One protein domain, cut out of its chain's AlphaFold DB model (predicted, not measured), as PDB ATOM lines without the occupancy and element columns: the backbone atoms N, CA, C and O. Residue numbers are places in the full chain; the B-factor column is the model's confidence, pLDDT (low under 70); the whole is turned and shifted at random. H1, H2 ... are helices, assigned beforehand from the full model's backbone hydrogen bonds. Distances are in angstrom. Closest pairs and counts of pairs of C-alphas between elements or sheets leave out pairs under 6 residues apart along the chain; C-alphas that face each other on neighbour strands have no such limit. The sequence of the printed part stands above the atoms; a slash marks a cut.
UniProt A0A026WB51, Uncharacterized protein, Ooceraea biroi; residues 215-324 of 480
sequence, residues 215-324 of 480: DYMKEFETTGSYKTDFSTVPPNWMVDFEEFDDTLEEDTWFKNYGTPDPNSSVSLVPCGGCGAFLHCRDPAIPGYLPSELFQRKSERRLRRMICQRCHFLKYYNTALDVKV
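This is residues 215 to 324 of the 480 residues of an uncharacterized protein of Ooceraea biroi (UniProt A0A026WB51). With little regular structure, this is a body of loops holding four short helices, H2 to H5, from which residues 215 to 225, with H1, stick out as an arm. Residues 247 to 252 also stand free. The printed part has 110 residues; five named helices, H1 to H5 in order, hold 29, with no named strand: all helix. It is elongated, 54 by 34 by 23 A, and only just compact, close to loose, with a radius of gyration of the C-alphas of 15.5 A.

H1, residues 215 to 223, starts at C-alpha 215 (-11.335, 11.376, 138.607) and is 13.0 A long. H2 is residues 237 to 240, H3 291 to 294 and H4 299 to 302. H5, residues 308 to 315, is 10.6 A long and ends at C-alpha 315 (-22.315, 15.340, 109.795).

H1 is apart from H2, H3, H4 and H5. H2 and H5 are near each other. H3 and H4 are close but not clearly touching; their closest C-alphas, of Phe 294 and Leu 302, are 7.4 A apart. In H5 every O i to N i+4 pair is within hydrogen-bond range, in H1 4 of 5; H2, H3 and H4 are too short for one.

Without the free stretches the body spans 33 by 32 by 23 A. The printed part has no cut. The links H1 to H2 and H2 to H3 are long, 13 and 50 residues. Mean pLDDT of the printed part is 70.9; 40 residues are under 70, among them 215 to 233 and 245 to 257.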
ATOM      1  N   ASP A 215     -10.680  10.154 139.101       59.38
ATOM      2  CA  ASP A 215     -11.335  11.376 138.607       59.38
ATOM      3  C   ASP A 215     -11.051  11.592 137.115       59.38
ATOM      4  O   ASP A 215     -11.911  12.058 136.371       59.38
ATOM      5  N   TYR A 216      -9.866  11.170 136.664       56.34
ATOM      6  CA  TYR A 216      -9.486  11.164 135.254       56.34
ATOM      7  C   TYR A 216     -10.317  10.168 134.434       56.34
ATOM      8  O   TYR A 216     -10.843  10.530 133.384       56.34
ATOM      9  N   MET A 217     -10.486   8.935 134.923       54.19
ATOM     10  CA  MET A 217     -11.292   7.922 134.229       54.19
ATOM     11  C   MET A 217     -12.756   8.358 134.077       54.19
ATOM     12  O   MET A 217     -13.347   8.156 133.022       54.19
ATOM     13  N   LYS A 218     -13.314   9.047 135.080       59.34
ATOM     14  CA  LYS A 218     -14.709   9.505 135.075       59.34
ATOM     15  C   LYS A 218     -14.998  10.616 134.047       59.34
ATOM     16  O   LYS A 218     -16.077  10.629 133.458       59.34
ATOM     17  N   GLU A 219     -14.047  11.528 133.803       52.84
ATOM     18  CA  GLU A 219     -14.140  12.540 132.726       52.84
ATOM     19  C   GLU A 219     -13.811  11.958 131.335       52.84
ATOM     20  O   GLU A 219     -14.379  12.376 130.320       52.84
ATOM     21  N   PHE A 220     -12.915  10.970 131.266       44.62
ATOM     22  CA  PHE A 220     -12.569  10.302 130.008       44.62
ATOM     23  C   PHE A 220     -13.729   9.446 129.481       44.62
ATOM     24  O   PHE A 220     -14.035   9.478 128.291       44.62
ATOM     25  N   GLU A 221     -14.448   8.752 130.367       43.31
ATOM     26  CA  GLU A 221     -15.666   8.003 130.026       43.31
ATOM     27  C   GLU A 221     -16.781   8.901 129.464       43.31
ATOM     28  O   GLU A 221     -17.583   8.453 128.646       43.31
ATOM     29  N   THR A 222     -16.817  10.185 129.837       45.47
ATOM     30  CA  THR A 222     -17.820  11.142 129.338       45.47
ATOM     31  C   THR A 222     -17.459  11.763 127.988       45.47
ATOM     32  O   THR A 222     -18.354  12.235 127.288       45.47
ATOM     33  N   THR A 223     -16.181  11.763 127.597       41.72
ATOM     34  CA  THR A 223     -15.687  12.492 126.412       41.72
ATOM     35  C   THR A 223     -15.069  11.603 125.329       41.72
ATOM     36  O   THR A 223     -15.006  12.018 124.175       41.72
ATOM     37  N   GLY A 224     -14.645  10.381 125.668       37.72
ATOM     38  CA  GLY A 224     -13.823   9.517 124.814       37.72
ATOM     39  C   GLY A 224     -14.476   8.216 124.345       37.72
ATOM     40  O   GLY A 224     -13.771   7.338 123.854       37.72
ATOM     41  N   SER A 225     -15.792   8.051 124.485       34.81
ATOM     42  CA  SER A 225     -16.483   6.934 123.838       34.81
ATOM     43  C   SER A 225     -16.890   7.359 122.430       34.81
ATOM     44  O   SER A 225     -17.759   8.218 122.262       34.81
ATOM     45  N   TYR A 226     -16.274   6.761 121.408       42.25
ATOM     46  CA  TYR A 226     -16.894   6.686 120.086       42.25
ATOM     47  C   TYR A 226     -18.201   5.931 120.301       42.25
ATOM     48  O   TYR A 226     -18.211   4.705 120.400       42.25
ATOM     49  N   LYS A 227     -19.297   6.669 120.491       43.03
ATOM     50  CA  LYS A 227     -20.608   6.060 120.643       43.03
ATOM     51  C   LYS A 227     -20.893   5.330 119.337       43.03
ATOM     52  O   LYS A 227     -21.169   5.946 118.313       43.03
ATOM     53  N   THR A 228     -20.836   4.007 119.396       47.75
ATOM     54  CA  THR A 228     -21.492   3.100 118.445       47.75
ATOM     55  C   THR A 228     -23.003   3.324 118.414       47.75
ATOM     56  O   THR A 228     -23.704   2.812 117.545       47.75
ATOM     57  N   ASP A 229     -23.505   4.094 119.378       51.97
ATOM     58  CA  ASP A 229     -24.911   4.308 119.613       51.97
ATOM     59  C   ASP A 229     -25.403   5.506 118.808       51.97
ATOM     60  O   ASP A 229     -25.138   6.668 119.132       51.97
ATOM     61  N   PHE A 230     -26.230   5.177 117.818       55.62
ATOM     62  CA  PHE A 230     -27.122   6.003 116.991       55.62
ATOM     63  C   PHE A 230     -27.922   7.091 117.724       55.62
ATOM     64  O   PHE A 230     -28.636   7.854 117.088       55.62
ATOM     65  N   SER A 231     -27.792   7.189 119.046       59.84
ATOM     66  CA  SER A 231     -28.346   8.233 119.907       59.84
ATOM     67  C   SER A 231     -28.042   9.665 119.447       59.84
ATOM     68  O   SER A 231     -28.826  10.563 119.737       59.84
ATOM     69  N   THR A 232     -26.932   9.888 118.736       64.94
ATOM     70  CA  THR A 232     -26.532  11.216 118.235       64.94
ATOM     71  C   THR A 232     -27.180  11.567 116.891       64.94
ATOM     72  O   THR A 232     -27.244  12.741 116.538       64.94
ATOM     73  N   VAL A 233     -27.644  10.572 116.125       68.50
ATOM     74  CA  VAL A 233     -28.209  10.799 114.791       68.50
ATOM     75  C   VAL A 233     -29.698  11.120 114.954       68.50
ATOM     76  O   VAL A 233     -30.440  10.283 115.474       68.50
ATOM     77  N   PRO A 234     -30.162  12.311 114.536       73.31
ATOM     78  CA  PRO A 234     -31.571  12.634 114.567       73.31
ATOM     79  C   PRO A 234     -32.304  11.645 113.665       73.31
ATOM     80  O   PRO A 234     -31.807  11.289 112.592       73.31
ATOM     81  N   PRO A 235     -33.509  11.214 114.057       70.06
ATOM     82  CA  PRO A 235     -34.259  10.295 113.230       70.06
ATOM     83  C   PRO A 235     -34.533  10.942 111.862       70.06
ATOM     84  O   PRO A 235     -34.625  10.194 110.899       70.06
ATOM     85  N   ASN A 236     -34.565  12.288 111.766       74.06
ATOM     86  CA  ASN A 236     -34.793  13.095 110.556       74.06
ATOM     87  C   ASN A 236     -33.583  13.335 109.630       74.06
ATOM     88  O   ASN A 236     -33.568  14.281 108.852       74.06
ATOM     89  N   TRP A 237     -32.540  12.507 109.711       80.06
ATOM     90  CA  TRP A 237     -31.276  12.759 109.000       80.06
ATOM     91  C   TRP A 237     -31.369  12.723 107.464       80.06
ATOM     92  O   TRP A 237     -30.461  13.207 106.795       80.06
ATOM     93  N   MET A 238     -32.415  12.126 106.876       75.94
ATOM     94  CA  MET A 238     -32.546  12.042 105.411       75.94
ATOM     95  C   MET A 238     -32.827  13.406 104.763       75.94
ATOM     96  O   MET A 238     -32.490  13.591 103.597       75.94
ATOM     97  N   VAL A 239     -33.330  14.375 105.537       77.88
ATOM     98  CA  VAL A 239     -33.579  15.769 105.113       77.88
ATOM     99  C   VAL A 239     -32.288  16.527 104.809       77.88
ATOM    100  O   VAL A 239     -32.293  17.517 104.083       77.88
ATOM    101  N   ASP A 240     -31.150  16.033 105.294       77.50
ATOM    102  CA  ASP A 240     -29.844  16.606 104.971       77.50
ATOM    103  C   ASP A 240     -29.490  16.450 103.478       77.50
ATOM    104  O   ASP A 240     -28.606  17.144 102.965       77.50
ATOM    105  N   PHE A 241     -30.166  15.547 102.760       74.19
ATOM    106  CA  PHE A 241     -30.042  15.426 101.314       74.19
ATOM    107  C   PHE A 241     -30.999  16.406 100.635       74.19
ATOM    108  O   PHE A 241     -32.211  16.239 100.704       74.19
ATOM    109  N   GLU A 242     -30.452  17.365  99.880       73.94
ATOM    110  CA  GLU A 242     -31.228  18.318  99.059       73.94
ATOM    111  C   GLU A 242     -32.213  17.620  98.106       73.94
ATOM    112  O   GLU A 242     -33.173  18.213  97.618       73.94
ATOM    113  N   GLU A 243     -31.940  16.357  97.775       69.69
ATOM    114  CA  GLU A 243     -32.757  15.544  96.895       69.69
ATOM    115  C   GLU A 243     -33.885  14.756  97.578       69.69
ATOM    116  O   GLU A 243     -34.645  14.107  96.844       69.69
ATOM    117  N   PHE A 244     -33.973  14.764  98.908       70.25
ATOM    118  CA  PHE A 244     -35.047  14.122  99.666       70.25
ATOM    119  C   PHE A 244     -36.312  14.996  99.644       70.25
ATOM    120  O   PHE A 244     -36.225  16.222  99.624       70.25
ATOM    121  N   ASP A 245     -37.482  14.365  99.550       65.56
ATOM    122  CA  ASP A 245     -38.772  15.051  99.452       65.56
ATOM    123  C   ASP A 245     -39.676  14.606 100.604       65.56
ATOM    124  O   ASP A 245     -40.337  13.569 100.528       65.56
ATOM    125  N   ASP A 246     -39.693  15.411 101.664       66.06
ATOM    126  CA  ASP A 246     -40.430  15.164 102.910       66.06
ATOM    127  C   ASP A 246     -41.956  15.211 102.725       66.06
ATOM    128  O   ASP A 246     -42.708  14.889 103.642       66.06
ATOM    129  N   THR A 247     -42.445  15.639 101.555       63.72
ATOM    130  CA  THR A 247     -43.882  15.851 101.319       63.72
ATOM    131  C   THR A 247     -44.663  14.565 101.040       63.72
ATOM    132  O   THR A 247     -45.894  14.601 100.995       63.72
ATOM    133  N   LEU A 248     -43.972  13.435 100.847       57.00
ATOM    134  CA  LEU A 248     -44.555  12.188 100.341       57.00
ATOM    135  C   LEU A 248     -44.754  11.076 101.387       57.00
ATOM    136  O   LEU A 248     -45.267  10.021 101.012       57.00
ATOM    137  N   GLU A 249     -44.393  11.269 102.662       52.09
ATOM    138  CA  GLU A 249     -44.487  10.204 103.676       52.09
ATOM    139  C   GLU A 249     -45.511  10.485 104.791       52.09
ATOM    140  O   GLU A 249     -45.444  11.482 105.506       52.09
ATOM    141  N   GLU A 250     -46.458   9.552 104.949       49.47
ATOM    142  CA  GLU A 250     -47.393   9.448 106.074       49.47
ATOM    143  C   GLU A 250     -46.660   8.936 107.329       49.47
ATOM    144  O   GLU A 250     -46.221   7.787 107.341       49.47
ATOM    145  N   ASP A 251     -46.545   9.778 108.368       47.03
ATOM    146  CA  ASP A 251     -46.435   9.522 109.826       47.03
ATOM    147  C   ASP A 251     -45.665   8.287 110.366       47.03
ATOM    148  O   ASP A 251     -45.752   7.946 111.548       47.03
ATOM    149  N   THR A 252     -44.840   7.617 109.565       47.88
ATOM    150  CA  THR A 252     -44.093   6.409 109.943       47.88
ATOM    151  C   THR A 252     -42.591   6.654 109.917       47.88
ATOM    152  O   THR A 252     -41.804   5.893 109.358       47.88
ATOM    153  N   TRP A 253     -42.188   7.700 110.640       52.78
ATOM    154  CA  TRP A 253     -40.808   8.144 110.865       52.78
ATOM    155  C   TRP A 253     -39.960   7.175 111.744       52.78
ATOM    156  O   TRP A 253     -39.202   7.578 112.619       52.78
ATOM    157  N   PHE A 254     -40.082   5.853 111.580       45.62
ATOM    158  CA  PHE A 254     -39.518   4.866 112.527       45.62
ATOM    159  C   PHE A 254     -38.299   4.078 112.036       45.62
ATOM    160  O   PHE A 254     -37.921   3.083 112.657       45.62
ATOM    161  N   LYS A 255     -37.632   4.489 110.953       55.59
ATOM    162  CA  LYS A 255     -36.448   3.762 110.468       55.59
ATOM    163  C   LYS A 255     -35.220   4.655 110.436       55.59
ATOM    164  O   LYS A 255     -34.946   5.320 109.446       55.59
ATOM    165  N   ASN A 256     -34.404   4.543 111.484       60.47
ATOM    166  CA  ASN A 256     -33.093   5.195 111.612       60.47
ATOM    167  C   ASN A 256     -32.148   4.957 110.410       60.47
ATOM    168  O   ASN A 256     -31.149   5.658 110.275       60.47
ATOM    169  N   TYR A 257     -32.445   3.993 109.526       62.06
ATOM    170  CA  TYR A 257     -31.608   3.610 108.387       62.06
ATOM    171  C   TYR A 257     -32.268   3.770 107.005       62.06
ATOM    172  O   TYR A 257     -31.679   3.344 106.009       62.06
ATOM    173  N   GLY A 258     -33.468   4.358 106.934       72.25
ATOM    174  CA  GLY A 258     -34.296   4.337 105.721       72.25
ATOM    175  C   GLY A 258     -34.732   2.916 105.334       72.25
ATOM    176  O   GLY A 258     -34.527   1.964 106.100       72.25
ATOM    177  N   THR A 259     -35.361   2.744 104.170       80.88
ATOM    178  CA  THR A 259     -35.830   1.423 103.723       80.88
ATOM    179  C   THR A 259     -34.843   0.742 102.764       80.88
ATOM    180  O   THR A 259     -34.537   1.284 101.697       80.88
ATOM    181  N   PRO A 260     -34.331  -0.461 103.105       83.25
ATOM    182  CA  PRO A 260     -33.551  -1.258 102.167       83.25
ATOM    183  C   PRO A 260     -34.465  -1.924 101.133       83.25
ATOM    184  O   PRO A 260     -35.546  -2.414 101.464       83.25
ATOM    185  N   ASP A 261     -33.991  -2.003  99.891       82.31
ATOM    186  CA  ASP A 261     -34.610  -2.762  98.806       82.31
ATOM    187  C   ASP A 261     -33.676  -3.914  98.383       82.31
ATOM    188  O   ASP A 261     -32.738  -3.704  97.595       82.31
ATOM    189  N   PRO A 262     -33.905  -5.144  98.883       79.31
ATOM    190  CA  PRO A 262     -33.046  -6.292  98.599       79.31
ATOM    191  C   PRO A 262     -33.078  -6.722  97.124       79.31
ATOM    192  O   PRO A 262     -32.133  -7.363  96.664       79.31
ATOM    193  N   ASN A 263     -34.113  -6.344  96.364       79.31
ATOM    194  CA  ASN A 263     -34.250  -6.689  94.947       79.31
ATOM    195  C   ASN A 263     -33.587  -5.663  94.010       79.31
ATOM    196  O   ASN A 263     -33.521  -5.883  92.799       79.31
ATOM    197  N   SER A 264     -33.052  -4.566  94.550       78.44
ATOM    198  CA  SER A 264     -32.383  -3.528  93.765       78.44
ATOM    199  C   SER A 264     -31.047  -3.994  93.152       78.44
ATOM    200  O   SER A 264     -30.287  -4.795  93.716       78.44
ATOM    201  N   SER A 265     -30.722  -3.476  91.963       75.06
ATOM    202  CA  SER A 265     -29.411  -3.659  91.326       75.06
ATOM    203  C   SER A 265     -28.373  -2.691  91.902       75.06
ATOM    204  O   SER A 265     -28.672  -1.518  92.120       75.06
ATOM    205  N   VAL A 266     -27.133  -3.157  92.083       78.44
ATOM    206  CA  VAL A 266     -25.995  -2.300  92.457       78.44
ATOM    207  C   VAL A 266     -25.696  -1.339  91.303       78.44
ATOM    208  O   VAL A 266     -25.569  -1.776  90.159       78.44
ATOM    209  N   SER A 267     -25.589  -0.041  91.586       81.31
ATOM    210  CA  SER A 267     -25.213   0.936  90.561       81.31
ATOM    211  C   SER A 267     -23.707   0.890  90.288       81.31
ATOM    212  O   SER A 267     -22.912   0.644  91.188       81.31
ATOM    213  N   LEU A 268     -23.284   1.198  89.061       82.88
ATOM    214  CA  LEU A 268     -21.860   1.361  88.718       82.88
ATOM    215  C   LEU A 268     -21.302   2.738  89.131       82.88
ATOM    216  O   LEU A 268     -20.218   3.134  88.704       82.88
ATOM    217  N   VAL A 269     -22.051   3.496  89.938       84.38
ATOM    218  CA  VAL A 269     -21.685   4.848  90.358       84.38
ATOM    219  C   VAL A 269     -20.954   4.783  91.705       84.38
ATOM    220  O   VAL A 269     -21.531   4.289  92.676       84.38
ATOM    221  N   PRO A 270     -19.701   5.268  91.794       84.44
ATOM    222  CA  PRO A 270     -18.973   5.306  93.054       84.44
ATOM    223  C   PRO A 270     -19.481   6.439  93.954       84.44
ATOM    224  O   PRO A 270     -19.801   7.532  93.487       84.44
ATOM    225  N   CYS A 271     -19.498   6.184  95.258       83.25
ATOM    226  CA  CYS A 271     -19.768   7.169  96.299       83.25
ATOM    227  C   CYS A 271     -18.680   8.253  96.330       83.25
ATOM    228  O   CYS A 271     -17.491   7.932  96.370       83.25
ATOM    229  N   GLY A 272     -19.075   9.530  96.420       76.69
ATOM    230  CA  GLY A 272     -18.135  10.658  96.501       76.69
ATOM    231  C   GLY A 272     -17.266  10.697  97.769       76.69
ATOM    232  O   GLY A 272     -16.288  11.434  97.812       76.69
ATOM    233  N   GLY A 273     -17.608   9.911  98.798       78.00
ATOM    234  CA  GLY A 273     -16.846   9.801 100.047       78.00
ATOM    235  C   GLY A 273     -15.925   8.579 100.099       78.00
ATOM    236  O   GLY A 273     -14.709   8.717 100.142       78.00
ATOM    237  N   CYS A 274     -16.496   7.369 100.121       74.38
ATOM    238  CA  CYS A 274     -15.738   6.121 100.297       74.38
ATOM    239  C   CYS A 274     -15.363   5.410  98.988       74.38
ATOM    240  O   CYS A 274     -14.651   4.411  99.032       74.38
ATOM    241  N   GLY A 275     -15.860   5.867  97.835       78.38
ATOM    242  CA  GLY A 275     -15.596   5.241  96.535       78.38
ATOM    243  C   GLY A 275     -16.295   3.898  96.289       78.38
ATOM    244  O   GLY A 275     -16.193   3.372  95.184       78.38
ATOM    245  N   ALA A 276     -17.025   3.347  97.266       82.44
ATOM    246  CA  ALA A 276     -17.825   2.135  97.080       82.44
ATOM    247  C   ALA A 276     -19.004   2.380  96.126       82.44
ATOM    248  O   ALA A 276     -19.529   3.494  96.053       82.44
ATOM    249  N   PHE A 277     -19.431   1.342  95.411       86.12
ATOM    250  CA  PHE A 277     -20.574   1.413  94.502       86.12
ATOM    251  C   PHE A 277     -21.881   1.626  95.268       86.12
ATOM    252  O   PHE A 277     -22.159   0.909  96.226       86.12
ATOM    253  N   LEU A 278     -22.686   2.606  94.846       87.06
ATOM    254  CA  LEU A 278     -23.944   2.919  95.523       87.06
ATOM    255  C   LEU A 278     -24.985   1.809  95.302       87.06
ATOM    256  O   LEU A 278     -25.180   1.350  94.169       87.06
ATOM    257  N   HIS A 279     -25.670   1.394  96.369       88.00
ATOM    258  CA  HIS A 279     -26.704   0.353  96.334       88.00
ATOM    259  C   HIS A 279     -27.760   0.533  97.436       88.00
ATOM    260  O   HIS A 279     -27.490   1.168  98.447       88.00
ATOM    261  N   CYS A 280     -28.912  -0.140  97.306       86.88
ATOM    262  CA  CYS A 280     -29.980  -0.156  98.327       86.88
ATOM    263  C   CYS A 280     -30.205  -1.499  99.010       86.88
ATOM    264  O   CYS A 280     -31.195  -1.663  99.712       86.88
ATOM    265  N   ARG A 281     -29.325  -2.480  98.798       84.81
ATOM    266  CA  ARG A 281     -29.567  -3.854  99.262       84.81
ATOM    267  C   ARG A 281     -29.564  -4.012 100.777       84.81
ATOM    268  O   ARG A 281     -30.526  -4.527 101.332       84.81
ATOM    269  N   ASP A 282     -28.468  -3.619 101.421       82.06
ATOM    270  CA  ASP A 282     -28.244  -3.894 102.841       82.06
ATOM    271  C   ASP A 282     -27.436  -2.757 103.492       82.06
ATOM    272  O   ASP A 282     -26.359  -2.439 102.980       82.06
ATOM    273  N   PRO A 283     -27.902  -2.154 104.603       80.06
ATOM    274  CA  PRO A 283     -27.151  -1.139 105.349       80.06
ATOM    275  C   PRO A 283     -25.794  -1.615 105.881       80.06
ATOM    276  O   PRO A 283     -24.909  -0.794 106.112       80.06
ATOM    277  N   ALA A 284     -25.597  -2.925 106.053       76.00
ATOM    278  CA  ALA A 284     -24.342  -3.485 106.544       76.00
ATOM    279  C   ALA A 284     -23.218  -3.523 105.491       76.00
ATOM    280  O   ALA A 284     -22.077  -3.825 105.851       76.00
ATOM    281  N   ILE A 285     -23.518  -3.238 104.217       79.31
ATOM    282  CA  ILE A 285     -22.579  -3.291 103.085       79.31
ATOM    283  C   ILE A 285     -22.116  -1.863 102.721       79.31
ATOM    284  O   ILE A 285     -22.910  -0.915 102.764       79.31
ATOM    285  N   PRO A 286     -20.826  -1.650 102.380       80.38
ATOM    286  CA  PRO A 286     -20.335  -0.320 102.033       80.38
ATOM    287  C   PRO A 286     -20.957   0.175 100.726       80.38
ATOM    288  O   PRO A 286     -20.934  -0.519  99.717       80.38
ATOM    289  N   GLY A 287     -21.416   1.427 100.729       80.56
ATOM    290  CA  GLY A 287     -22.101   2.017  99.576       80.56
ATOM    291  C   GLY A 287     -23.621   2.039  99.716       80.56
ATOM    292  O   GLY A 287     -24.294   2.541  98.818       80.56
ATOM    293  N   TYR A 288     -24.157   1.586 100.852       86.75
ATOM    294  CA  TYR A 288     -25.584   1.669 101.115       86.75
ATOM    295  C   TYR A 288     -26.110   3.108 101.084       86.75
ATOM    296  O   TYR A 288     -25.578   4.021 101.730       86.75
ATOM    297  N   LEU A 289     -27.189   3.273 100.335       88.50
ATOM    298  CA  LEU A 289     -28.038   4.444 100.281       88.50
ATOM    299  C   LEU A 289     -29.488   3.949 100.445       88.50
ATOM    300  O   LEU A 289     -29.824   2.922  99.856       88.50
ATOM    301  N   PRO A 290     -30.341   4.621 101.229       87.94
ATOM    302  CA  PRO A 290     -31.759   4.279 101.330       87.94
ATOM    303  C   PRO A 290     -32.470   4.281  99.970       87.94
ATOM    304  O   PRO A 290     -32.073   5.014  99.053       87.94
ATOM    305  N   SER A 291     -33.510   3.455  99.822       85.69
ATOM    306  CA  SER A 291     -34.245   3.324  98.558       85.69
ATOM    307  C   SER A 291     -34.887   4.642  98.108       85.69
ATOM    308  O   SER A 291     -34.897   4.938  96.917       85.69
ATOM    309  N   GLU A 292     -35.289   5.481  99.057       83.12
ATOM    310  CA  GLU A 292     -35.880   6.807  98.883       83.12
ATOM    311  C   GLU A 292     -34.924   7.772  98.157       83.12
ATOM    312  O   GLU A 292     -35.336   8.583  97.325       83.12
ATOM    313  N   LEU A 293     -33.622   7.651  98.435       80.44
ATOM    314  CA  LEU A 293     -32.571   8.497  97.864       80.44
ATOM    315  C   LEU A 293     -31.985   7.918  96.570       80.44
ATOM    316  O   LEU A 293     -31.506   8.658  95.708       80.44
ATOM    317  N   PHE A 294     -32.011   6.598  96.416       83.75
ATOM    318  CA  PHE A 294     -31.423   5.911  95.268       83.75
ATOM    319  C   PHE A 294     -32.407   5.698  94.118       83.75
ATOM    320  O   PHE A 294     -32.048   5.886  92.951       83.75
ATOM    321  N   GLN A 295     -33.644   5.292  94.421       73.62
ATOM    322  CA  GLN A 295     -34.673   5.097  93.411       73.62
ATOM    323  C   GLN A 295     -35.077   6.467  92.840       73.62
ATOM    324  O   GLN A 295     -35.122   7.478  93.533       73.62
ATOM    325  N   ARG A 296     -35.373   6.511  91.535       64.88
ATOM    326  CA  ARG A 296     -35.830   7.716  90.803       64.88
ATOM    327  C   ARG A 296     -34.781   8.821  90.565       64.88
ATOM    328  O   ARG A 296     -35.151   9.913  90.131       64.88
ATOM    329  N   LYS A 297     -33.476   8.572  90.755       71.25
ATOM    330  CA  LYS A 297     -32.409   9.547  90.425       71.25
ATOM    331  C   LYS A 297     -31.591   9.134  89.194       71.25
ATOM    332  O   LYS A 297     -31.366   7.959  88.929       71.25
ATOM    333  N   SER A 298     -31.130  10.125  88.428       76.19
ATOM    334  CA  SER A 298     -30.225   9.905  87.288       76.19
ATOM    335  C   SER A 298     -28.782   9.682  87.755       76.19
ATOM    336  O   SER A 298     -28.363  10.243  88.771       76.19
ATOM    337  N   GLU A 299     -27.978   8.948  86.979       76.69
ATOM    338  CA  GLU A 299     -26.562   8.671  87.297       76.69
ATOM    339  C   GLU A 299     -25.741   9.938  87.600       76.69
ATOM    340  O   GLU A 299     -24.847   9.929  88.443       76.69
ATOM    341  N   ARG A 300     -26.059  11.063  86.942       76.31
ATOM    342  CA  ARG A 300     -25.394  12.355  87.180       76.31
ATOM    343  C   ARG A 300     -25.660  12.921  88.575       76.31
ATOM    344  O   ARG A 300     -24.795  13.607  89.112       76.31
ATOM    345  N   ARG A 301     -26.842  12.668  89.147       78.19
ATOM    346  CA  ARG A 301     -27.166  13.063  90.527       78.19
ATOM    347  C   ARG A 301     -26.526  12.099  91.527       78.19
ATOM    348  O   ARG A 301     -25.851  12.560  92.437       78.19
ATOM    349  N   LEU A 302     -26.590  10.790  91.267       80.62
ATOM    350  CA  LEU A 302     -25.931   9.757  92.085       80.62
ATOM    351  C   LEU A 302     -24.424   9.983  92.264       80.62
ATOM    352  O   LEU A 302     -23.912   9.785  93.358       80.62
ATOM    353  N   ARG A 303     -23.716  10.487  91.246       80.81
ATOM    354  CA  ARG A 303     -22.274  10.795  91.349       80.81
ATOM    355  C   ARG A 303     -21.918  11.865  92.383       80.81
ATOM    356  O   ARG A 303     -20.765  11.926  92.797       80.81
ATOM    357  N   ARG A 304     -22.859  12.739  92.747       82.12
ATOM    358  CA  ARG A 304     -22.644  13.783  93.763       82.12
ATOM    359  C   ARG A 304     -23.050  13.331  95.163       82.12
ATOM    360  O   ARG A 304     -22.663  13.976  96.131       82.12
ATOM    361  N   MET A 305     -23.782  12.225  95.269       82.88
ATOM    362  CA  MET A 305     -24.256  11.716  96.543       82.88
ATOM    363  C   MET A 305     -23.166  10.970  97.312       82.88
ATOM    364  O   MET A 305     -22.219  10.395  96.757       82.88
ATOM    365  N   ILE A 306     -23.336  10.971  98.629       87.19
ATOM    366  CA  ILE A 306     -22.531  10.207  99.575       87.19
ATOM    367  C   ILE A 306     -23.389   9.097 100.182       87.19
ATOM    368  O   ILE A 306     -24.584   9.270 100.393       87.19
ATOM    369  N   CYS A 307     -22.782   7.942 100.455       86.81
ATOM    370  CA  CYS A 307     -23.475   6.835 101.111       86.81
ATOM    371  C   CYS A 307     -23.801   7.178 102.572       86.81
ATOM    372  O   CYS A 307     -23.160   8.049 103.171       86.81
ATOM    373  N   GLN A 308     -24.737   6.435 103.167       84.06
ATOM    374  CA  GLN A 308     -25.193   6.643 104.543       84.06
ATOM    375  C   GLN A 308     -24.030   6.705 105.546       84.06
ATOM    376  O   GLN A 308     -23.966   7.597 106.389       84.06
ATOM    377  N   ARG A 309     -23.045   5.806 105.417       82.75
ATOM    378  CA  ARG A 309     -21.848   5.807 106.274       82.75
ATOM    379  C   ARG A 309     -21.043   7.098 106.158       82.75
ATOM    380  O   ARG A 309     -20.616   7.646 107.170       82.75
ATOM    381  N   CYS A 310     -20.793   7.564 104.936       81.06
ATOM    382  CA  CYS A 310     -20.046   8.800 104.711       81.06
ATOM    383  C   CYS A 310     -20.813  10.013 105.235       81.06
ATOM    384  O   CYS A 310     -20.195  10.931 105.766       81.06
ATOM    385  N   HIS A 311     -22.139   9.993 105.120       84.50
ATOM    386  CA  HIS A 311     -23.010  11.018 105.672       84.50
ATOM    387  C   HIS A 311     -22.905  11.085 107.202       84.50
ATOM    388  O   HIS A 311     -22.567  12.130 107.754       84.50
ATOM    389  N   PHE A 312     -23.070   9.952 107.889       83.50
ATOM    390  CA  PHE A 312     -22.979   9.891 109.352       83.50
ATOM    391  C   PHE A 312     -21.605  10.231 109.900       83.50
ATOM    392  O   PHE A 312     -21.503  10.911 110.921       83.50
ATOM    393  N   LEU A 313     -20.549   9.837 109.196       80.81
ATOM    394  CA  LEU A 313     -19.199  10.214 109.585       80.81
ATOM    395  C   LEU A 313     -18.953  11.720 109.407       80.81
ATOM    396  O   LEU A 313     -18.271  12.322 110.227       80.81
ATOM    397  N   LYS A 314     -19.508  12.336 108.356       79.38
ATOM    398  CA  LYS A 314     -19.287  13.752 108.034       79.38
ATOM    399  C   LYS A 314     -20.102  14.702 108.916       79.38
ATOM    400  O   LYS A 314     -19.550  15.693 109.378       79.38
ATOM    401  N   TYR A 315     -21.389  14.425 109.113       78.88
ATOM    402  CA  TYR A 315     -22.315  15.340 109.795       78.88
ATOM    403  C   TYR A 315     -22.501  15.010 111.277       78.88
ATOM    404  O   TYR A 315     -22.605  15.914 112.099       78.88
ATOM    405  N   TYR A 316     -22.470  13.725 111.633       78.38
ATOM    406  CA  TYR A 316     -22.773  13.256 112.989       78.38
ATOM    407  C   TYR A 316     -21.563  12.652 113.706       78.38
ATOM    408  O   TYR A 316     -21.703  12.145 114.819       78.38
ATOM    409  N   ASN A 317     -20.386  12.659 113.065       70.25
ATOM    410  CA  ASN A 317     -19.149  12.041 113.553       70.25
ATOM    411  C   ASN A 317     -19.359  10.610 114.101       70.25
ATOM    412  O   ASN A 317     -18.709  10.190 115.058       70.25
ATOM    413  N   THR A 318     -20.311   9.875 113.516       71.38
ATOM    414  CA  THR A 318     -20.745   8.550 113.974       71.38
ATOM    415  C   THR A 318     -20.261   7.497 112.984       71.38
ATOM    416  O   THR A 318     -20.536   7.574 111.784       71.38
ATOM    417  N   ALA A 319     -19.514   6.510 113.476       64.19
ATOM    418  CA  ALA A 319     -18.969   5.441 112.650       64.19
ATOM    419  C   ALA A 319     -19.945   4.259 112.577       64.19
ATOM    420  O   ALA A 319     -20.250   3.639 113.591       64.19
ATOM    421  N   LEU A 320     -20.401   3.927 111.365       65.00
ATOM    422  CA  LEU A 320     -21.126   2.681 111.115       65.00
ATOM    423  C   LEU A 320     -20.154   1.509 111.003       65.00
ATOM    424  O   LEU A 320     -19.181   1.587 110.240       65.00
ATOM    425  N   ASP A 321     -20.469   0.425 111.709       61.16
ATOM    426  CA  ASP A 321     -19.809  -0.859 111.518       61.16
ATOM    427  C   ASP A 321     -20.335  -1.507 110.233       61.16
ATOM    428  O   ASP A 321     -21.532  -1.740 110.065       61.16
ATOM    429  N   VAL A 322     -19.432  -1.727 109.285       62.97
ATOM    430  CA  VAL A 322     -19.749  -2.246 107.956       62.97
ATOM    431  C   VAL A 322     -18.964  -3.523 107.766       62.97
ATOM    432  O   VAL A 322     -17.739  -3.538 107.895       62.97
ATOM    433  N   LYS A 323     -19.672  -4.591 107.412       62.62
ATOM    434  CA  LYS A 323     -19.083  -5.913 107.233       62.62
ATOM    435  C   LYS A 323     -18.494  -5.998 105.834       62.62
ATOM    436  O   LYS A 323     -19.220  -6.038 104.845       62.62
ATOM    437  N   VAL A 324     -17.170  -6.050 105.749       61.03
ATOM    438  CA  VAL A 324     -16.481  -6.474 104.525       61.03
ATOM    439  C   VAL A 324     -16.197  -7.962 104.648       61.03
ATOM    440  O   VAL A 324     -15.755  -8.433 105.699       61.03
TER     441      VAL A 324